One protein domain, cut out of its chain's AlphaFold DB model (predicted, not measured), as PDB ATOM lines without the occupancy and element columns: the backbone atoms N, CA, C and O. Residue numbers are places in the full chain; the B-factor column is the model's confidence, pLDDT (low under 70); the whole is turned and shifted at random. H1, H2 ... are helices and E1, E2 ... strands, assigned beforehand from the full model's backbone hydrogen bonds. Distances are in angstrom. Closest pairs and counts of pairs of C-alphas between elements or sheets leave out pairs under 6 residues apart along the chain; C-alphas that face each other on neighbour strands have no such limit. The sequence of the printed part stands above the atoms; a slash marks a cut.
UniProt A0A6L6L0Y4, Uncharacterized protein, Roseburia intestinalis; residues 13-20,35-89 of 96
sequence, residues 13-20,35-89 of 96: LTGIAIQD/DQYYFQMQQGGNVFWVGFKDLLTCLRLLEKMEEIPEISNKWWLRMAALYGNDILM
ATOM      1  N   LEU A  13     156.911 165.588 169.944       93.44
ATOM      2  CA  LEU A  13     156.677 166.314 171.186       93.44
ATOM      3  C   LEU A  13     156.009 165.381 172.203       93.44
ATOM      4  O   LEU A  13     154.960 164.801 171.927       93.44
ATOM      5  N   THR A  14     156.597 165.266 173.388       92.56
ATOM      6  CA  THR A  14     156.080 164.401 174.467       92.56
ATOM      7  C   THR A  14     154.943 165.048 175.268       92.56
ATOM      8  O   THR A  14     154.261 164.375 176.035       92.56
ATOM      9  N   GLY A  15     154.743 166.359 175.104       92.75
ATOM     10  CA  GLY A  15     153.817 167.172 175.897       92.75
ATOM     11  C   GLY A  15     154.433 167.746 177.177       92.75
ATOM     12  O   GLY A  15     153.760 168.493 177.884       92.75
ATOM     13  N   ILE A  16     155.702 167.443 177.465       93.38
ATOM     14  CA  ILE A  16     156.431 167.985 178.613       93.38
ATOM     15  C   ILE A  16     157.242 169.208 178.172       93.38
ATOM     16  O   ILE A  16     157.961 169.166 177.170       93.38
ATOM     17  N   ALA A  17     157.146 170.286 178.946       92.56
ATOM     18  CA  ALA A  17     157.982 171.468 178.809       92.56
ATOM     19  C   ALA A  17     158.478 171.911 180.187       92.56
ATOM     20  O   ALA A  17     157.746 171.811 181.174       92.56
ATOM     21  N   ILE A  18     159.709 172.404 180.240       89.62
ATOM     22  CA  ILE A  18     160.296 173.032 181.423       89.62
ATOM     23  C   ILE A  18     160.644 174.473 181.080       89.62
ATOM     24  O   ILE A  18     161.007 174.773 179.944       89.62
ATOM     25  N   GLN A  19     160.510 175.359 182.054       84.62
ATOM     26  CA  GLN A  19     161.092 176.687 181.971       84.62
ATOM     27  C   GLN A  19     162.452 176.599 182.650       84.62
ATOM     28  O   GLN A  19     162.531 176.109 183.774       84.62
ATOM     29  N   ASP A  20     163.506 177.009 181.956       73.31
ATOM     30  CA  ASP A  20     164.781 177.246 182.621       73.31
ATOM     31  C   ASP A  20     164.604 178.543 183.407       73.31
ATOM     32  O   ASP A  20     164.572 179.603 182.798       73.31
ATOM     33  N   ASP A  35     164.634 182.755 180.612       67.56
ATOM     34  CA  ASP A  35     163.225 182.384 180.815       67.56
ATOM     35  C   ASP A  35     162.694 181.601 179.603       67.56
ATOM     36  O   ASP A  35     161.529 181.720 179.206       67.56
ATOM     37  N   GLN A  36     163.566 180.849 178.930       79.25
ATOM     38  CA  GLN A  36     163.150 180.065 177.775       79.25
ATOM     39  C   GLN A  36     162.438 178.797 178.220       79.25
ATOM     40  O   GLN A  36     162.844 178.112 179.158       79.25
ATOM     41  N   TYR A  37     161.381 178.463 177.485       88.12
ATOM     42  CA  TYR A  37     160.804 177.136 177.561       88.12
ATOM     43  C   TYR A  37     161.625 176.172 176.715       88.12
ATOM     44  O   TYR A  37     161.917 176.445 175.548       88.12
ATOM     45  N   TYR A  38     161.927 175.025 177.304       90.75
ATOM     46  CA  TYR A  38     162.491 173.868 176.640       90.75
ATOM     47  C   TYR A  38     161.427 172.783 176.554       90.75
ATOM     48  O   TYR A  38     160.797 172.418 177.547       90.75
ATOM     49  N   PHE A  39     161.230 172.253 175.355       93.81
ATOM     50  CA  PHE A  39     160.247 171.223 175.059       93.81
ATOM     51  C   PHE A  39     160.933 169.873 174.945       93.81
ATOM     52  O   PHE A  39     161.917 169.734 174.216       93.81
ATOM     53  N   GLN A  40     160.408 168.872 175.646       95.25
ATOM     54  CA  GLN A  40     160.934 167.520 175.560       95.25
ATOM     55  C   GLN A  40     160.437 166.855 174.278       95.25
ATOM     56  O   GLN A  40     159.233 166.644 174.085       95.25
ATOM     57  N   MET A  41     161.388 166.469 173.440       95.12
ATOM     58  CA  MET A  41     161.175 165.722 172.214       95.12
ATOM     59  C   MET A  41     161.712 164.298 172.378       95.12
ATOM     60  O   MET A  41     162.725 164.073 173.044       95.12
ATOM     61  N   GLN A  42     161.046 163.333 171.749       93.69
ATOM     62  CA  GLN A  42     161.472 161.937 171.722       93.69
ATOM     63  C   GLN A  42     161.583 161.439 170.284       93.69
ATOM     64  O   GLN A  42     160.634 161.548 169.512       93.69
ATOM     65  N   GLN A  43     162.719 160.839 169.937       91.81
ATOM     66  CA  GLN A  43     162.931 160.149 168.666       91.81
ATOM     67  C   GLN A  43     163.404 158.721 168.945       91.81
ATOM     68  O   GLN A  43     164.493 158.510 169.486       91.81
ATOM     69  N   GLY A  44     162.585 157.727 168.592       87.62
ATOM     70  CA  GLY A  44     162.830 156.340 168.993       87.62
ATOM     71  C   GLY A  44     163.019 156.217 170.514       87.62
ATOM     72  O   GLY A  44     162.126 156.559 171.289       87.62
ATOM     73  N   GLY A  45     164.191 155.740 170.944       86.88
ATOM     74  CA  GLY A  45     164.562 155.624 172.362       86.88
ATOM     75  C   GLY A  45     165.270 156.845 172.966       86.88
ATOM     76  O   GLY A  45     165.524 156.847 174.167       86.88
ATOM     77  N   ASN A  46     165.602 157.865 172.166       92.19
ATOM     78  CA  ASN A  46     166.322 159.050 172.634       92.19
ATOM     79  C   ASN A  46     165.364 160.180 173.008       92.19
ATOM     80  O   ASN A  46     164.466 160.523 172.238       92.19
ATOM     81  N   VAL A  47     165.618 160.797 174.161       93.56
ATOM     82  CA  VAL A  47     164.895 161.968 174.670       93.56
ATOM     83  C   VAL A  47     165.855 163.148 174.744       93.56
ATOM     84  O   VAL A  47     166.958 163.020 175.274       93.56
ATOM     85  N   PHE A  48     165.440 164.292 174.212       92.81
ATOM     86  CA  PHE A  48     166.226 165.525 174.200       92.81
ATOM     87  C   PHE A  48     165.322 166.753 174.336       92.81
ATOM     88  O   PHE A  48     164.098 166.652 174.261       92.81
ATOM     89  N   TRP A  49     165.930 167.916 174.555       92.50
ATOM     90  CA  TRP A  49     165.224 169.179 174.753       92.50
ATOM     91  C   TRP A  49     165.463 170.120 173.577       92.50
ATOM     92  O   TRP A  49     166.580 170.212 173.076       92.50
ATOM     93  N   VAL A  50     164.413 170.820 173.154       92.44
ATOM     94  CA  VAL A  50     164.466 171.846 172.103       92.44
ATOM     95  C   VAL A  50     163.995 173.166 172.691       92.44
ATOM     96  O   VAL A  50     162.931 173.213 173.313       92.44
ATOM     97  N   GLY A  51     164.772 174.232 172.513       90.44
ATOM     98  CA  GLY A  51     164.410 175.552 173.008       90.44
ATOM     99  C   GLY A  51     163.283 176.162 172.179       90.44
ATOM    100  O   GLY A  51     163.185 175.960 170.968       90.44
ATOM    101  N   PHE A  52     162.433 176.972 172.807       90.88
ATOM    102  CA  PHE A  52     161.386 177.696 172.082       90.88
ATOM    103  C   PHE A  52     161.958 178.580 170.964       90.88
ATOM    104  O   PHE A  52     161.358 178.708 169.899       90.88
ATOM    105  N   LYS A  53     163.151 179.142 171.177       89.31
ATOM    106  CA  LYS A  53     163.881 179.911 170.169       89.31
ATOM    107  C   LYS A  53     164.190 179.100 168.905       89.31
ATOM    108  O   LYS A  53     164.057 179.628 167.798       89.31
ATOM    109  N   ASP A  54     164.545 177.825 169.049       90.06
ATOM    110  CA  ASP A  54     164.787 176.934 167.911       90.06
ATOM    111  C   ASP A  54     163.492 176.729 167.118       90.06
ATOM    112  O   ASP A  54     163.473 176.848 165.893       90.06
ATOM    113  N   LEU A  55     162.370 176.533 167.819       93.00
ATOM    114  CA  LEU A  55     161.052 176.402 167.192       93.00
ATOM    115  C   LEU A  55     160.628 177.683 166.457       93.00
ATOM    116  O   LEU A  55     160.075 177.605 165.359       93.00
ATOM    117  N   LEU A  56     160.917 178.865 167.013       93.69
ATOM    118  CA  LEU A  56     160.680 180.148 166.337       93.69
ATOM    119  C   LEU A  56     161.536 180.303 165.081       93.69
ATOM    120  O   LEU A  56     161.055 180.805 164.066       93.69
ATOM    121  N   THR A  57     162.784 179.841 165.131       92.31
ATOM    122  CA  THR A  57     163.685 179.814 163.973       92.31
ATOM    123  C   THR A  57     163.128 178.907 162.874       92.31
ATOM    124  O   THR A  57     163.073 179.317 161.714       92.31
ATOM    125  N   CYS A  58     162.626 177.716 163.222       94.12
ATOM    126  CA  CYS A  58     161.937 176.834 162.275       94.12
ATOM    127  C   CYS A  58     160.685 177.491 161.673       94.12
ATOM    128  O   CYS A  58     160.486 177.423 160.463       94.12
ATOM    129  N   LEU A  59     159.865 178.166 162.490       95.50
ATOM    130  CA  LEU A  59     158.681 178.891 162.018       95.50
ATOM    131  C   LEU A  59     159.056 179.988 161.013       95.50
ATOM    132  O   LEU A  59     158.422 180.112 159.966       95.50
ATOM    133  N   ARG A  60     160.111 180.756 161.307       94.38
ATOM    134  CA  ARG A  60     160.619 181.790 160.401       94.38
ATOM    135  C   ARG A  60     161.119 181.195 159.092       94.38
ATOM    136  O   ARG A  60     160.876 181.770 158.037       94.38
ATOM    137  N   LEU A  61     161.815 180.061 159.147       94.31
ATOM    138  CA  LEU A  61     162.285 179.374 157.949       94.31
ATOM    139  C   LEU A  61     161.111 178.950 157.056       94.31
ATOM    140  O   LEU A  61     161.152 179.209 155.859       94.31
ATOM    141  N   LEU A  62     160.048 178.380 157.634       95.06
ATOM    142  CA  LEU A  62     158.840 177.998 156.889       95.06
ATOM    143  C   LEU A  62     158.153 179.200 156.233       95.06
ATOM    144  O   LEU A  62     157.740 179.117 155.081       95.06
ATOM    145  N   GLU A  63     158.071 180.330 156.936       94.69
ATOM    146  CA  GLU A  63     157.556 181.580 156.366       94.69
ATOM    147  C   GLU A  63     158.418 182.054 155.184       94.69
ATOM    148  O   GLU A  63     157.886 182.431 154.144       94.69
ATOM    149  N   LYS A  64     159.754 181.991 155.300       91.75
ATOM    150  CA  LYS A  64     160.689 182.339 154.211       91.75
ATOM    151  C   LYS A  64     160.622 181.390 153.016       91.75
ATOM    152  O   LYS A  64     161.009 181.789 151.921       91.75
ATOM    153  N   MET A  65     160.166 180.161 153.233       94.00
ATOM    154  CA  MET A  65     159.904 179.173 152.188       94.00
ATOM    155  C   MET A  65     158.516 179.330 151.551       94.00
ATOM    156  O   MET A  65     158.205 178.578 150.637       94.00
ATOM    157  N   GLU A  66     157.698 180.282 152.016       93.00
ATOM    158  CA  GLU A  66     156.309 180.489 151.573       93.00
ATOM    159  C   GLU A  66     155.376 179.289 151.857       93.00
ATOM    160  O   GLU A  66     154.284 179.192 151.301       93.00
ATOM    161  N   GLU A  67     155.769 178.394 152.774       96.00
ATOM    162  CA  GLU A  67     154.974 177.225 153.194       96.00
ATOM    163  C   GLU A  67     153.853 177.600 154.179       96.00
ATOM    164  O   GLU A  67     152.892 176.853 154.377       96.00
ATOM    165  N   ILE A  68     153.971 178.769 154.814       95.50
ATOM    166  CA  ILE A  68     152.951 179.347 155.692       95.50
ATOM    167  C   ILE A  68     152.684 180.811 155.315       95.50
ATOM    168  O   ILE A  68     153.543 181.454 154.708       95.50
ATOM    169  N   PRO A  69     151.521 181.371 155.694       95.81
ATOM    170  CA  PRO A  69     151.234 182.783 155.475       95.81
ATOM    171  C   PRO A  69     152.241 183.708 156.161       95.81
ATOM    172  O   PRO A  69     152.750 183.396 157.240       95.81
ATOM    173  N   GLU A  70     152.447 184.884 155.571       95.12
ATOM    174  CA  GLU A  70     153.280 185.929 156.162       95.12
ATOM    175  C   GLU A  70     152.730 186.362 157.530       95.12
ATOM    176  O   GLU A  70     151.555 186.711 157.697       95.12
ATOM    177  N   ILE A  71     153.608 186.363 158.523       96.12
ATOM    178  CA  ILE A  71     153.358 186.827 159.876       96.12
ATOM    179  C   ILE A  71     153.834 188.278 159.963       96.12
ATOM    180  O   ILE A  71     154.931 188.643 159.545       96.12
ATOM    181  N   SER A  72     153.003 189.140 160.552       96.25
ATOM    182  CA  SER A  72     153.281 190.578 160.580       96.25
ATOM    183  C   SER A  72     154.670 190.913 161.142       96.25
ATOM    184  O   SER A  72     155.066 190.421 162.203       96.25
ATOM    185  N   ASN A  73     155.365 191.861 160.508       93.12
ATOM    186  CA  ASN A  73     156.674 192.328 160.973       93.12
ATOM    187  C   ASN A  73     156.644 192.839 162.429       93.12
ATOM    188  O   ASN A  73     157.585 192.650 163.191       93.12
ATOM    189  N   LYS A  74     155.523 193.435 162.861       95.94
ATOM    190  CA  LYS A  74     155.331 193.871 164.254       95.94
ATOM    191  C   LYS A  74     155.401 192.706 165.244       95.94
ATOM    192  O   LYS A  74     155.888 192.888 166.357       95.94
ATOM    193  N   TRP A  75     154.888 191.538 164.868       95.81
ATOM    194  CA  TRP A  75     154.970 190.338 165.693       95.81
ATOM    195  C   TRP A  75     156.412 189.834 165.761       95.81
ATOM    196  O   TRP A  75     156.933 189.659 166.857       95.81
ATOM    197  N   TRP A  76     157.097 189.735 164.619       95.06
ATOM    198  CA  TRP A  76     158.502 189.326 164.574       95.06
ATOM    199  C   TRP A  76     159.427 190.242 165.376       95.06
ATOM    200  O   TRP A  76     160.256 189.745 166.128       95.06
ATOM    201  N   LEU A  77     159.247 191.564 165.305       93.19
ATOM    202  CA  LEU A  77     160.013 192.515 166.120       93.19
ATOM    203  C   LEU A  77     159.791 192.308 167.625       93.19
ATOM    204  O   LEU A  77     160.732 192.440 168.404       93.19
ATOM    205  N   ARG A  78     158.570 191.953 168.048       91.44
ATOM    206  CA  ARG A  78     158.299 191.596 169.450       91.44
ATOM    207  C   ARG A  78     159.006 190.304 169.834       91.44
ATOM    208  O   ARG A  78     159.627 190.259 170.887       91.44
ATOM    209  N   MET A  79     158.943 189.283 168.983       91.19
ATOM    210  CA  MET A  79     159.627 188.017 169.244       91.19
ATOM    211  C   MET A  79     161.145 188.179 169.265       91.19
ATOM    212  O   MET A  79     161.786 187.542 170.086       91.19
ATOM    213  N   ALA A  80     161.711 189.056 168.438       89.44
ATOM    214  CA  ALA A  80     163.141 189.349 168.405       89.44
ATOM    215  C   ALA A  80     163.618 190.152 169.623       89.44
ATOM    216  O   ALA A  80     164.687 189.877 170.158       89.44
ATOM    217  N   ALA A  81     162.813 191.110 170.099       87.25
ATOM    218  CA  ALA A  81     163.086 191.826 171.349       87.25
ATOM    219  C   ALA A  81     163.095 190.890 172.566       87.25
ATOM    220  O   ALA A  81     163.752 191.176 173.562       87.25
ATOM    221  N   LEU A  82     162.354 189.786 172.470       84.75
ATOM    222  CA  LEU A  82     162.422 188.690 173.413       84.75
ATOM    223  C   LEU A  82     163.619 187.802 173.022       84.75
ATOM    224  O   LEU A  82     164.731 188.005 173.467       84.75
ATOM    225  N   TYR A  83     163.470 186.853 172.121       84.69
ATOM    226  CA  TYR A  83     164.405 185.739 171.940       84.69
ATOM    227  C   TYR A  83     165.692 186.044 171.146       84.69
ATOM    228  O   TYR A  83     166.502 185.137 170.932       84.69
ATOM    229  N   GLY A  84     165.912 187.293 170.736       85.44
ATOM    230  CA  GLY A  84     167.100 187.740 170.010       85.44
ATOM    231  C   GLY A  84     166.851 188.045 168.529       85.44
ATOM    232  O   GLY A  84     165.945 187.515 167.882       85.44
ATOM    233  N   ASN A  85     167.688 188.929 167.975       87.75
ATOM    234  CA  ASN A  85     167.578 189.408 166.591       87.75
ATOM    235  C   ASN A  85     167.957 188.365 165.532       87.75
ATOM    236  O   ASN A  85     167.631 188.538 164.360       87.75
ATOM    237  N   ASP A  86     168.631 187.289 165.914       86.06
ATOM    238  CA  ASP A  86     169.010 186.194 165.024       86.06
ATOM    239  C   ASP A  86     167.802 185.497 164.389       86.06
ATOM    240  O   ASP A  86     167.882 185.101 163.228       86.06
ATOM    241  N   ILE A  87     166.644 185.481 165.062       88.81
ATOM    242  CA  ILE A  87     165.381 185.013 164.465       88.81
ATOM    243  C   ILE A  87     165.000 185.848 163.232       88.81
ATOM    244  O   ILE A  87     164.415 185.332 162.287       88.81
ATOM    245  N   LEU A  88     165.339 187.140 163.182       87.62
ATOM    246  CA  LEU A  88     165.041 187.980 162.013       87.62
ATOM    247  C   LEU A  88     165.993 187.719 160.844       87.62
ATOM    248  O   LEU A  88     165.616 187.978 159.700       87.62
ATOM    249  N   MET A  89     167.192 187.213 161.139       88.38
ATOM    250  CA  MET A  89     168.288 186.997 160.191       88.38
ATOM    251  C   MET A  89     168.263 185.608 159.539       88.38
ATOM    252  O   MET A  89     169.203 185.247 158.837       88.38
TER     253      MET A  89
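Overview. This is residues 13 to 20 and 35 to 89 of the 96 residues of an uncharacterized protein of Roseburia intestinalis (UniProt A0A6L6L0Y4). Two parts lie end to end: a small three-stranded sheet with both faces largely bare, and a helical part in which short H3 packs on both H1 and H2. H1 follows directly on E3 and only grazes the sheet with residues 52 to 55, leaving the two parts loosely joined. The printed part has 63 residues, with three named strands followed by three named helices, E1 E2 E3 H1 H2 H3, and its class is mixed, helices and strands. The sheet's order is E1 - E2 - E3, antiparallel. The whole is loose, with a radius of gyration of the C-alphas of 13.3 A and spans of 38 by 27 by 17 A.

Along the chain. E1, residues 13 to 19, begins at C-alpha 13 (156.677, 166.314, 171.186) and is 15.6 A long. E2, residues 37 to 43, measures 19.3 A, and E3, residues 46 to 51, 16.6 A. H1, residues 52 to 64, begins at C-alpha 52 (161.386, 177.696, 172.082) and measures 18.5 A. H2, residues 73 to 83, measures 14.9 A. H3, residues 85 to 89, measures 6.9 A and ends at C-alpha 89 (168.288, 186.997, 160.191).

Arrangement. E1 and E2 are antiparallel at 151 degrees, with N 18 and O 38 2.9 A apart, within hydrogen-bond range. E2 and E3 form a hairpin, with N 41 and O 48 2.8 A apart, also within range. The closest C-alphas of E2 and H1, Tyr 37 and Phe 52, are 5.5 A apart. H1 touches H3, closest at the C-alphas of Thr 57 and Ile 87, 5.5 A. H2 touches H3, closest at the C-alphas of Ala 80 and Ile 87, 6.3 A. H1 and H2 are close but not clearly touching, the C-alphas of Lys 53 and Tyr 83 being closest at 6.1 A, with a shallow tilt of 27 degrees, opposite ways. H2 and H3 are not on the sheet. Every O i to N i+4 pair is within hydrogen-bond range in H1 and H2; in H3 0 of 1 is, beside 2 of 2 O i to N i+3 pairs.

Size, cuts and confidence. The C-alphas farthest apart, Gly 45 and Lys 74, are 40.2 A apart. Residues 21 to 34 are not printed, and C-alphas 20 and 35 are 5.7 A apart across the cut. Of the links printed whole, none is long. Mean pLDDT of the printed part is 91.0; residue 35 is under 70.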